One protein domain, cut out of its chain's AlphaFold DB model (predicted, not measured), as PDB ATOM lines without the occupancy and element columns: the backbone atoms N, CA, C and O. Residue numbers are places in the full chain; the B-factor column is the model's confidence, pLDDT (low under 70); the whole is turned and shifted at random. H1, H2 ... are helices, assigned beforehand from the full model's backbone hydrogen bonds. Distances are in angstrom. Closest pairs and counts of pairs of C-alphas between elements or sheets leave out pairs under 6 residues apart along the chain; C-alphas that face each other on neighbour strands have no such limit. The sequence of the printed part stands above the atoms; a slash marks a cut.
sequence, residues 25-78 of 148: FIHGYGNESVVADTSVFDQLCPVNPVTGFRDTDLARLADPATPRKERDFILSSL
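AT A GLANCE: This is residues 25 to 78 of the 148 residues of an uncharacterized protein of Prevotella nigrescens CC14M (UniProt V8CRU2). A loose, strung-out domain has two short helices, H2 and H3, packed on each other at one end, a third, H1, set away from both, and a tail of residues 25 to 37 that reaches to the other end of the longest axis. A long link, residues 45 to 56, folds out and back on itself between H1 and H2. The printed part has 54 residues, with three named helices in the order H1, H2, H3 and no named strand; the class is all helix, though the helices hold 23 of the 54 residues, under half. The whole is loose, with a radius of gyration of the C-alphas of 14.2 A, and the C-alphas span 40 by 27 by 15 A.

IN THESE COORDINATES: The printed part begins with residues 25 to 37, which hold no named element; residues 25 to 26 pair with residues 29 to 30, antiparallel, in a pairing too short to be named. H1 is residues 38 to 44, and its first C-alpha, of Thr 38, is at (166.828, 136.624, 142.301). Residues 45 to 56 again hold no named element. H2 is residues 57 to 62, with C-alpha 57 at (175.976, 144.467, 154.868). H3, the longest helix, is residues 68 to 77 and measures 14.4 A from first to last C-alpha, ending at C-alpha 77 at (184.318, 139.965, 156.645).

HOW THE PARTS SIT: H1 touches no helix: it is apart from H2 and apart from H3. H2 and H3 touch, with 4 pairs of C-alphas within 8 A. Their closest C-alphas, those of Leu 61 and Arg 71, are 5.7 A apart, and their centres are 9.9 A apart. The two helices run opposite ways at a steep tilt of 48 degrees. In H1, H2 and H3 every O i to N i+4 pair is within hydrogen-bond range.

THE WHOLE: The C-alphas farthest apart in the domain, those of Gly 28 and Ala 65, are 40.6 A apart, and the first and last printed C-alphas, of Phe 25 and Leu 78, are 24.3 A apart. Residues 26 to 32, residues 34 to 40, of which 38 to 40 belong to H1, and residues 64 to 69, of which 68 and 69 belong to H3, stand free. The body without these stretches spans 35 by 25 by 16 A. The link from H1 to H2 is long, with 12 residues, and the link from H2 to H3 is tight, with 5. The printed part has no cut. The mean pLDDT of the printed part is 78.0, and residues 25 to 36 are under 70.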
ATOM      1  N   PHE A  25     182.962 141.173 129.774       62.91
ATOM      2  CA  PHE A  25     182.857 139.778 130.181       62.91
ATOM      3  C   PHE A  25     183.883 139.422 131.256       62.91
ATOM      4  O   PHE A  25     185.082 139.660 131.106       62.91
ATOM      5  N   ILE A  26     183.418 138.766 132.317       59.59
ATOM      6  CA  ILE A  26     184.253 138.175 133.362       59.59
ATOM      7  C   ILE A  26     183.950 136.672 133.395       59.59
ATOM      8  O   ILE A  26     182.810 136.258 133.591       59.59
ATOM      9  N   HIS A  27     184.968 135.837 133.170       55.94
ATOM     10  CA  HIS A  27     184.849 134.367 133.161       55.94
ATOM     11  C   HIS A  27     183.761 133.805 132.216       55.94
ATOM     12  O   HIS A  27     183.133 132.795 132.521       55.94
ATOM     13  N   GLY A  28     183.543 134.446 131.062       65.94
ATOM     14  CA  GLY A  28     182.559 134.001 130.063       65.94
ATOM     15  C   GLY A  28     181.114 134.420 130.353       65.94
ATOM     16  O   GLY A  28     180.224 134.072 129.581       65.94
ATOM     17  N   TYR A  29     180.883 135.193 131.415       59.12
ATOM     18  CA  TYR A  29     179.597 135.812 131.718       59.12
ATOM     19  C   TYR A  29     179.666 137.310 131.441       59.12
ATOM     20  O   TYR A  29     180.665 137.953 131.768       59.12
ATOM     21  N   GLY A  30     178.623 137.851 130.809       67.88
ATOM     22  CA  GLY A  30     178.502 139.290 130.592       67.88
ATOM     23  C   GLY A  30     178.343 139.994 131.933       67.88
ATOM     24  O   GLY A  30     177.558 139.556 132.768       67.88
ATOM     25  N   ASN A  31     179.066 141.086 132.153       61.50
ATOM     26  CA  ASN A  31     178.995 141.835 133.409       61.50
ATOM     27  C   ASN A  31     177.599 142.426 133.689       61.50
ATOM     28  O   ASN A  31     177.294 142.769 134.831       61.50
ATOM     29  N   GLU A  32     176.748 142.503 132.666       59.03
ATOM     30  CA  GLU A  32     175.355 142.947 132.754       59.03
ATOM     31  C   GLU A  32     174.361 141.810 133.047       59.03
ATOM     32  O   GLU A  32     173.199 142.074 133.361       59.03
ATOM     33  N   SER A  33     174.782 140.539 132.978       53.47
ATOM     34  CA  SER A  33     173.918 139.408 133.315       53.47
ATOM     35  C   SER A  33     174.142 138.970 134.761       53.47
ATOM     36  O   SER A  33     175.077 138.253 135.113       53.47
ATOM     37  N   VAL A  34     173.225 139.379 135.636       53.50
ATOM     38  CA  VAL A  34     173.121 138.801 136.976       53.50
ATOM     39  C   VAL A  34     172.604 137.367 136.819       53.50
ATOM     40  O   VAL A  34     171.407 137.139 136.695       53.50
ATOM     41  N   VAL A  35     173.513 136.389 136.807       55.56
ATOM     42  CA  VAL A  35     173.180 134.944 136.826       55.56
ATOM     43  C   VAL A  35     172.811 134.475 138.246       55.56
ATOM     44  O   VAL A  35     172.606 133.290 138.494       55.56
ATOM     45  N   ALA A  36     172.723 135.390 139.214       60.62
ATOM     46  CA  ALA A  36     172.226 135.057 140.538       60.62
ATOM     47  C   ALA A  36     170.704 134.885 140.482       60.62
ATOM     48  O   ALA A  36     169.986 135.778 140.029       60.62
ATOM     49  N   ASP A  37     170.218 133.743 140.964       71.06
ATOM     50  CA  ASP A  37     168.796 133.522 141.201       71.06
ATOM     51  C   ASP A  37     168.269 134.634 142.120       71.06
ATOM     52  O   ASP A  37     168.685 134.772 143.276       71.06
ATOM     53  N   THR A  38     167.371 135.464 141.589       70.69
ATOM     54  CA  THR A  38     166.828 136.624 142.301       70.69
ATOM     55  C   THR A  38     166.094 136.207 143.571       70.69
ATOM     56  O   THR A  38     166.094 136.958 144.541       70.69
ATOM     57  N   SER A  39     165.541 134.988 143.607       76.81
ATOM     58  CA  SER A  39     164.853 134.460 144.785       76.81
ATOM     59  C   SER A  39     165.800 134.209 145.962       76.81
ATOM     60  O   SER A  39     165.433 134.451 147.110       76.81
ATOM     61  N   VAL A  40     167.037 133.787 145.688       77.69
ATOM     62  CA  VAL A  40     168.070 133.586 146.713       77.69
ATOM     63  C   VAL A  40     168.517 134.933 147.267       77.69
ATOM     64  O   VAL A  40     168.699 135.086 148.473       77.69
ATOM     65  N   PHE A  41     168.641 135.940 146.403       73.38
ATOM     66  CA  PHE A  41     169.027 137.276 146.839       73.38
ATOM     67  C   PHE A  41     167.941 137.946 147.689       73.38
ATOM     68  O   PHE A  41     168.258 138.577 148.695       73.38
ATOM     69  N   ASP A  42     166.669 137.767 147.336       79.44
ATOM     70  CA  ASP A  42     165.545 138.292 148.119       79.44
ATOM     71  C   ASP A  42     165.437 137.620 149.504       79.44
ATOM     72  O   ASP A  42     164.960 138.243 150.452       79.44
ATOM     73  N   GLN A  43     165.922 136.378 149.646       82.19
ATOM     74  CA  GLN A  43     166.027 135.684 150.937       82.19
ATOM     75  C   GLN A  43     167.221 136.162 151.774       82.19
ATOM     76  O   GLN A  43     167.094 136.310 152.988       82.19
ATOM     77  N   LEU A  44     168.379 136.383 151.147       81.25
ATOM     78  CA  LEU A  44     169.607 136.784 151.842       81.25
ATOM     79  C   LEU A  44     169.610 138.267 152.238       81.25
ATOM     80  O   LEU A  44     170.118 138.618 153.302       81.25
ATOM     81  N   CYS A  45     169.055 139.137 151.394       82.38
ATOM     82  CA  CYS A  45     169.053 140.588 151.574       82.38
ATOM     83  C   CYS A  45     167.643 141.150 151.327       82.38
ATOM     84  O   CYS A  45     167.388 141.740 150.267       82.38
ATOM     85  N   PRO A  46     166.711 140.970 152.283       84.50
ATOM     86  CA  PRO A  46     165.335 141.415 152.122       84.50
ATOM     87  C   PRO A  46     165.244 142.942 152.011       84.50
ATOM     88  O   PRO A  46     166.104 143.688 152.482       84.50
ATOM     89  N   VAL A  47     164.170 143.423 151.386       83.94
ATOM     90  CA  VAL A  47     163.881 144.859 151.305       83.94
ATOM     91  C   VAL A  47     163.393 145.343 152.667       83.94
ATOM     92  O   VAL A  47     162.403 144.834 153.196       83.94
ATOM     93  N   ASN A  48     164.074 146.338 153.233       79.81
ATOM     94  CA  ASN A  48     163.660 146.951 154.483       79.81
ATOM     95  C   ASN A  48     162.378 147.780 154.249       79.81
ATOM     96  O   ASN A  48     162.370 148.657 153.380       79.81
ATOM     97  N   PRO A  49     161.295 147.547 155.013       79.81
ATOM     98  CA  PRO A  49     160.014 148.217 154.792       79.81
ATOM     99  C   PRO A  49     160.032 149.718 155.113       79.81
ATOM    100  O   PRO A  49     159.156 150.442 154.647       79.81
ATOM    101  N   VAL A  50     160.993 150.192 155.911       79.25
ATOM    102  CA  VAL A  50     161.089 151.602 156.321       79.25
ATOM    103  C   VAL A  50     161.908 152.408 155.321       79.25
ATOM    104  O   VAL A  50     161.518 153.509 154.945       79.25
ATOM    105  N   THR A  51     163.046 151.867 154.889       75.19
ATOM    106  CA  THR A  51     163.994 152.591 154.033       75.19
ATOM    107  C   THR A  51     163.804 152.286 152.550       75.19
ATOM    108  O   THR A  51     164.298 153.031 151.709       75.19
ATOM    109  N   GLY A  52     163.109 151.196 152.206       79.75
ATOM    110  CA  GLY A  52     162.926 150.740 150.826       79.75
ATOM    111  C   GLY A  52     164.201 150.196 150.172       79.75
ATOM    112  O   GLY A  52     164.146 149.696 149.049       79.75
ATOM    113  N   PHE A  53     165.341 150.258 150.864       79.75
ATOM    114  CA  PHE A  53     166.607 149.700 150.409       79.75
ATOM    115  C   PHE A  53     166.747 148.240 150.843       79.75
ATOM    116  O   PHE A  53     166.154 147.798 151.831       79.75
ATOM    117  N   ARG A  54     167.546 147.477 150.093       81.25
ATOM    118  CA  ARG A  54     167.889 146.103 150.476       81.25
ATOM    119  C   ARG A  54     168.818 146.113 151.680       81.25
ATOM    120  O   ARG A  54     169.763 146.901 151.735       81.25
ATOM    121  N   ASP A  55     168.558 145.202 152.604       81.56
ATOM    122  CA  ASP A  55     169.314 145.039 153.840       81.56
ATOM    123  C   ASP A  55     170.642 144.307 153.581       81.56
ATOM    124  O   ASP A  55     170.832 143.139 153.912       81.56
ATOM    125  N   THR A  56     171.530 144.998 152.870       85.62
ATOM    126  CA  THR A  56     172.897 144.557 152.574       85.62
ATOM    127  C   THR A  56     173.832 144.889 153.734       85.62
ATOM    128  O   THR A  56     173.581 145.830 154.486       85.62
ATOM    129  N   ASP A  57     174.962 144.191 153.839       86.00
ATOM    130  CA  ASP A  57     175.976 144.467 154.868       86.00
ATOM    131  C   ASP A  57     176.450 145.932 154.860       86.00
ATOM    132  O   ASP A  57     176.701 146.525 155.909       86.00
ATOM    133  N   LEU A  58     176.507 146.555 153.677       83.31
ATOM    134  CA  LEU A  58     176.826 147.976 153.529       83.31
ATOM    135  C   LEU A  58     175.698 148.884 154.030       83.31
ATOM    136  O   LEU A  58     175.972 149.877 154.701       83.31
ATOM    137  N   ALA A  59     174.441 148.538 153.740       84.12
ATOM    138  CA  ALA A  59     173.287 149.273 154.251       84.12
ATOM    139  C   ALA A  59     173.227 149.209 155.786       84.12
ATOM    140  O   ALA A  59     173.009 150.231 156.434       84.12
ATOM    141  N   ARG A  60     173.522 148.041 156.370       83.94
ATOM    142  CA  ARG A  60     173.640 147.861 157.823       83.94
ATOM    143  C   ARG A  60     174.792 148.660 158.417       83.94
ATOM    144  O   ARG A  60     174.632 149.264 159.471       83.94
ATOM    145  N   LEU A  61     175.945 148.701 157.753       85.81
ATOM    146  CA  LEU A  61     177.096 149.473 158.224       85.81
ATOM    147  C   LEU A  61     176.833 150.989 158.216       85.81
ATOM    148  O   LEU A  61     177.331 151.697 159.094       85.81
ATOM    149  N   ALA A  62     176.065 151.472 157.236       83.06
ATOM    150  CA  ALA A  62     175.691 152.877 157.098       83.06
ATOM    151  C   ALA A  62     174.577 153.311 158.068       83.06
ATOM    152  O   ALA A  62     174.482 154.495 158.390       83.06
ATOM    153  N   ASP A  63     173.748 152.378 158.544       84.81
ATOM    154  CA  ASP A  63     172.691 152.669 159.509       84.81
ATOM    155  C   ASP A  63     173.284 152.929 160.912       84.81
ATOM    156  O   ASP A  63     173.927 152.047 161.489       84.81
ATOM    157  N   PRO A  64     173.072 154.112 161.522       84.69
ATOM    158  CA  PRO A  64     173.542 154.387 162.878       84.69
ATOM    159  C   PRO A  64     172.863 153.523 163.954       84.69
ATOM    160  O   PRO A  64     173.384 153.435 165.069       84.69
ATOM    161  N   ALA A  65     171.717 152.901 163.652       85.75
ATOM    162  CA  ALA A  65     170.989 152.046 164.583       85.75
ATOM    163  C   ALA A  65     171.592 150.636 164.721       85.75
ATOM    164  O   ALA A  65     171.213 149.909 165.646       85.75
ATOM    165  N   THR A  66     172.533 150.231 163.857       84.56
ATOM    166  CA  THR A  66     173.087 148.875 163.927       84.56
ATOM    167  C   THR A  66     174.022 148.663 165.126       84.56
ATOM    168  O   THR A  66     174.873 149.505 165.459       84.56
ATOM    169  N   PRO A  67     173.918 147.503 165.804       92.94
ATOM    170  CA  PRO A  67     174.776 147.158 166.928       92.94
ATOM    171  C   PRO A  67     176.262 147.194 166.561       92.94
ATOM    172  O   PRO A  67     176.691 146.679 165.531       92.94
ATOM    173  N   ARG A  68     177.098 147.720 167.466       88.75
ATOM    174  CA  ARG A  68     178.555 147.804 167.249       88.75
ATOM    175  C   ARG A  68     179.199 146.445 166.946       88.75
ATOM    176  O   ARG A  68     180.030 146.364 166.056       88.75
ATOM    177  N   LYS A  69     178.758 145.381 167.624       91.50
ATOM    178  CA  LYS A  69     179.248 144.012 167.386       91.50
ATOM    179  C   LYS A  69     178.990 143.529 165.958       91.50
ATOM    180  O   LYS A  69     179.813 142.812 165.405       91.50
ATOM    181  N   GLU A  70     177.850 143.904 165.385       88.94
ATOM    182  CA  GLU A  70     177.475 143.521 164.025       88.94
ATOM    183  C   GLU A  70     178.297 144.302 162.998       88.94
ATOM    184  O   GLU A  70     178.833 143.714 162.065       88.94
ATOM    185  N   ARG A  71     178.512 145.602 163.236       89.69
ATOM    186  CA  ARG A  71     179.413 146.423 162.415       89.69
ATOM    187  C   ARG A  71     180.846 145.895 162.422       89.69
ATOM    188  O   ARG A  71     181.450 145.777 161.362       89.69
ATOM    189  N   ASP A  72     181.369 145.522 163.589       90.44
ATOM    190  CA  ASP A  72     182.716 144.953 163.713       90.44
ATOM    191  C   ASP A  72     182.826 143.603 162.975       90.44
ATOM    192  O   ASP A  72     183.830 143.329 162.317       90.44
ATOM    193  N   PHE A  73     181.774 142.776 163.029       90.75
ATOM    194  CA  PHE A  73     181.705 141.517 162.287       90.75
ATOM    195  C   PHE A  73     181.702 141.744 160.769       90.75
ATOM    196  O   PHE A  73     182.518 141.151 160.062       90.75
ATOM    197  N   ILE A  74     180.857 142.650 160.275       89.31
ATOM    198  CA  ILE A  74     180.798 143.019 158.855       89.31
ATOM    199  C   ILE A  74     182.164 143.535 158.383       89.31
ATOM    200  O   ILE A  74     182.702 143.048 157.390       89.31
ATOM    201  N   LEU A  75     182.783 144.451 159.132       87.88
ATOM    202  CA  LEU A  75     184.107 144.990 158.810       87.88
ATOM    203  C   LEU A  75     185.204 143.918 158.788       87.88
ATOM    204  O   LEU A  75     186.148 144.037 158.010       87.88
ATOM    205  N   SER A  76     185.087 142.874 159.613       89.06
ATOM    206  CA  SER A  76     186.024 141.745 159.600       89.06
ATOM    207  C   SER A  76     185.848 140.824 158.389       89.06
ATOM    208  O   SER A  76     186.811 140.193 157.957       89.06
ATOM    209  N   SER A  77     184.635 140.762 157.832       85.06
ATOM    210  CA  SER A  77     184.318 139.965 156.645       85.06
ATOM    211  C   SER A  77     184.699 140.666 155.339       85.06
ATOM    212  O   SER A  77     184.897 140.001 154.322       85.06
ATOM    213  N   LEU A  78     184.775 142.000 155.334       79.75
ATOM    214  CA  LEU A  78     185.097 142.776 154.141       79.75
ATOM    215  C   LEU A  78     186.601 142.742 153.842       79.75
ATOM    216  O   LEU A  78     187.448 142.894 154.724       79.75
TER     217      LEU A  78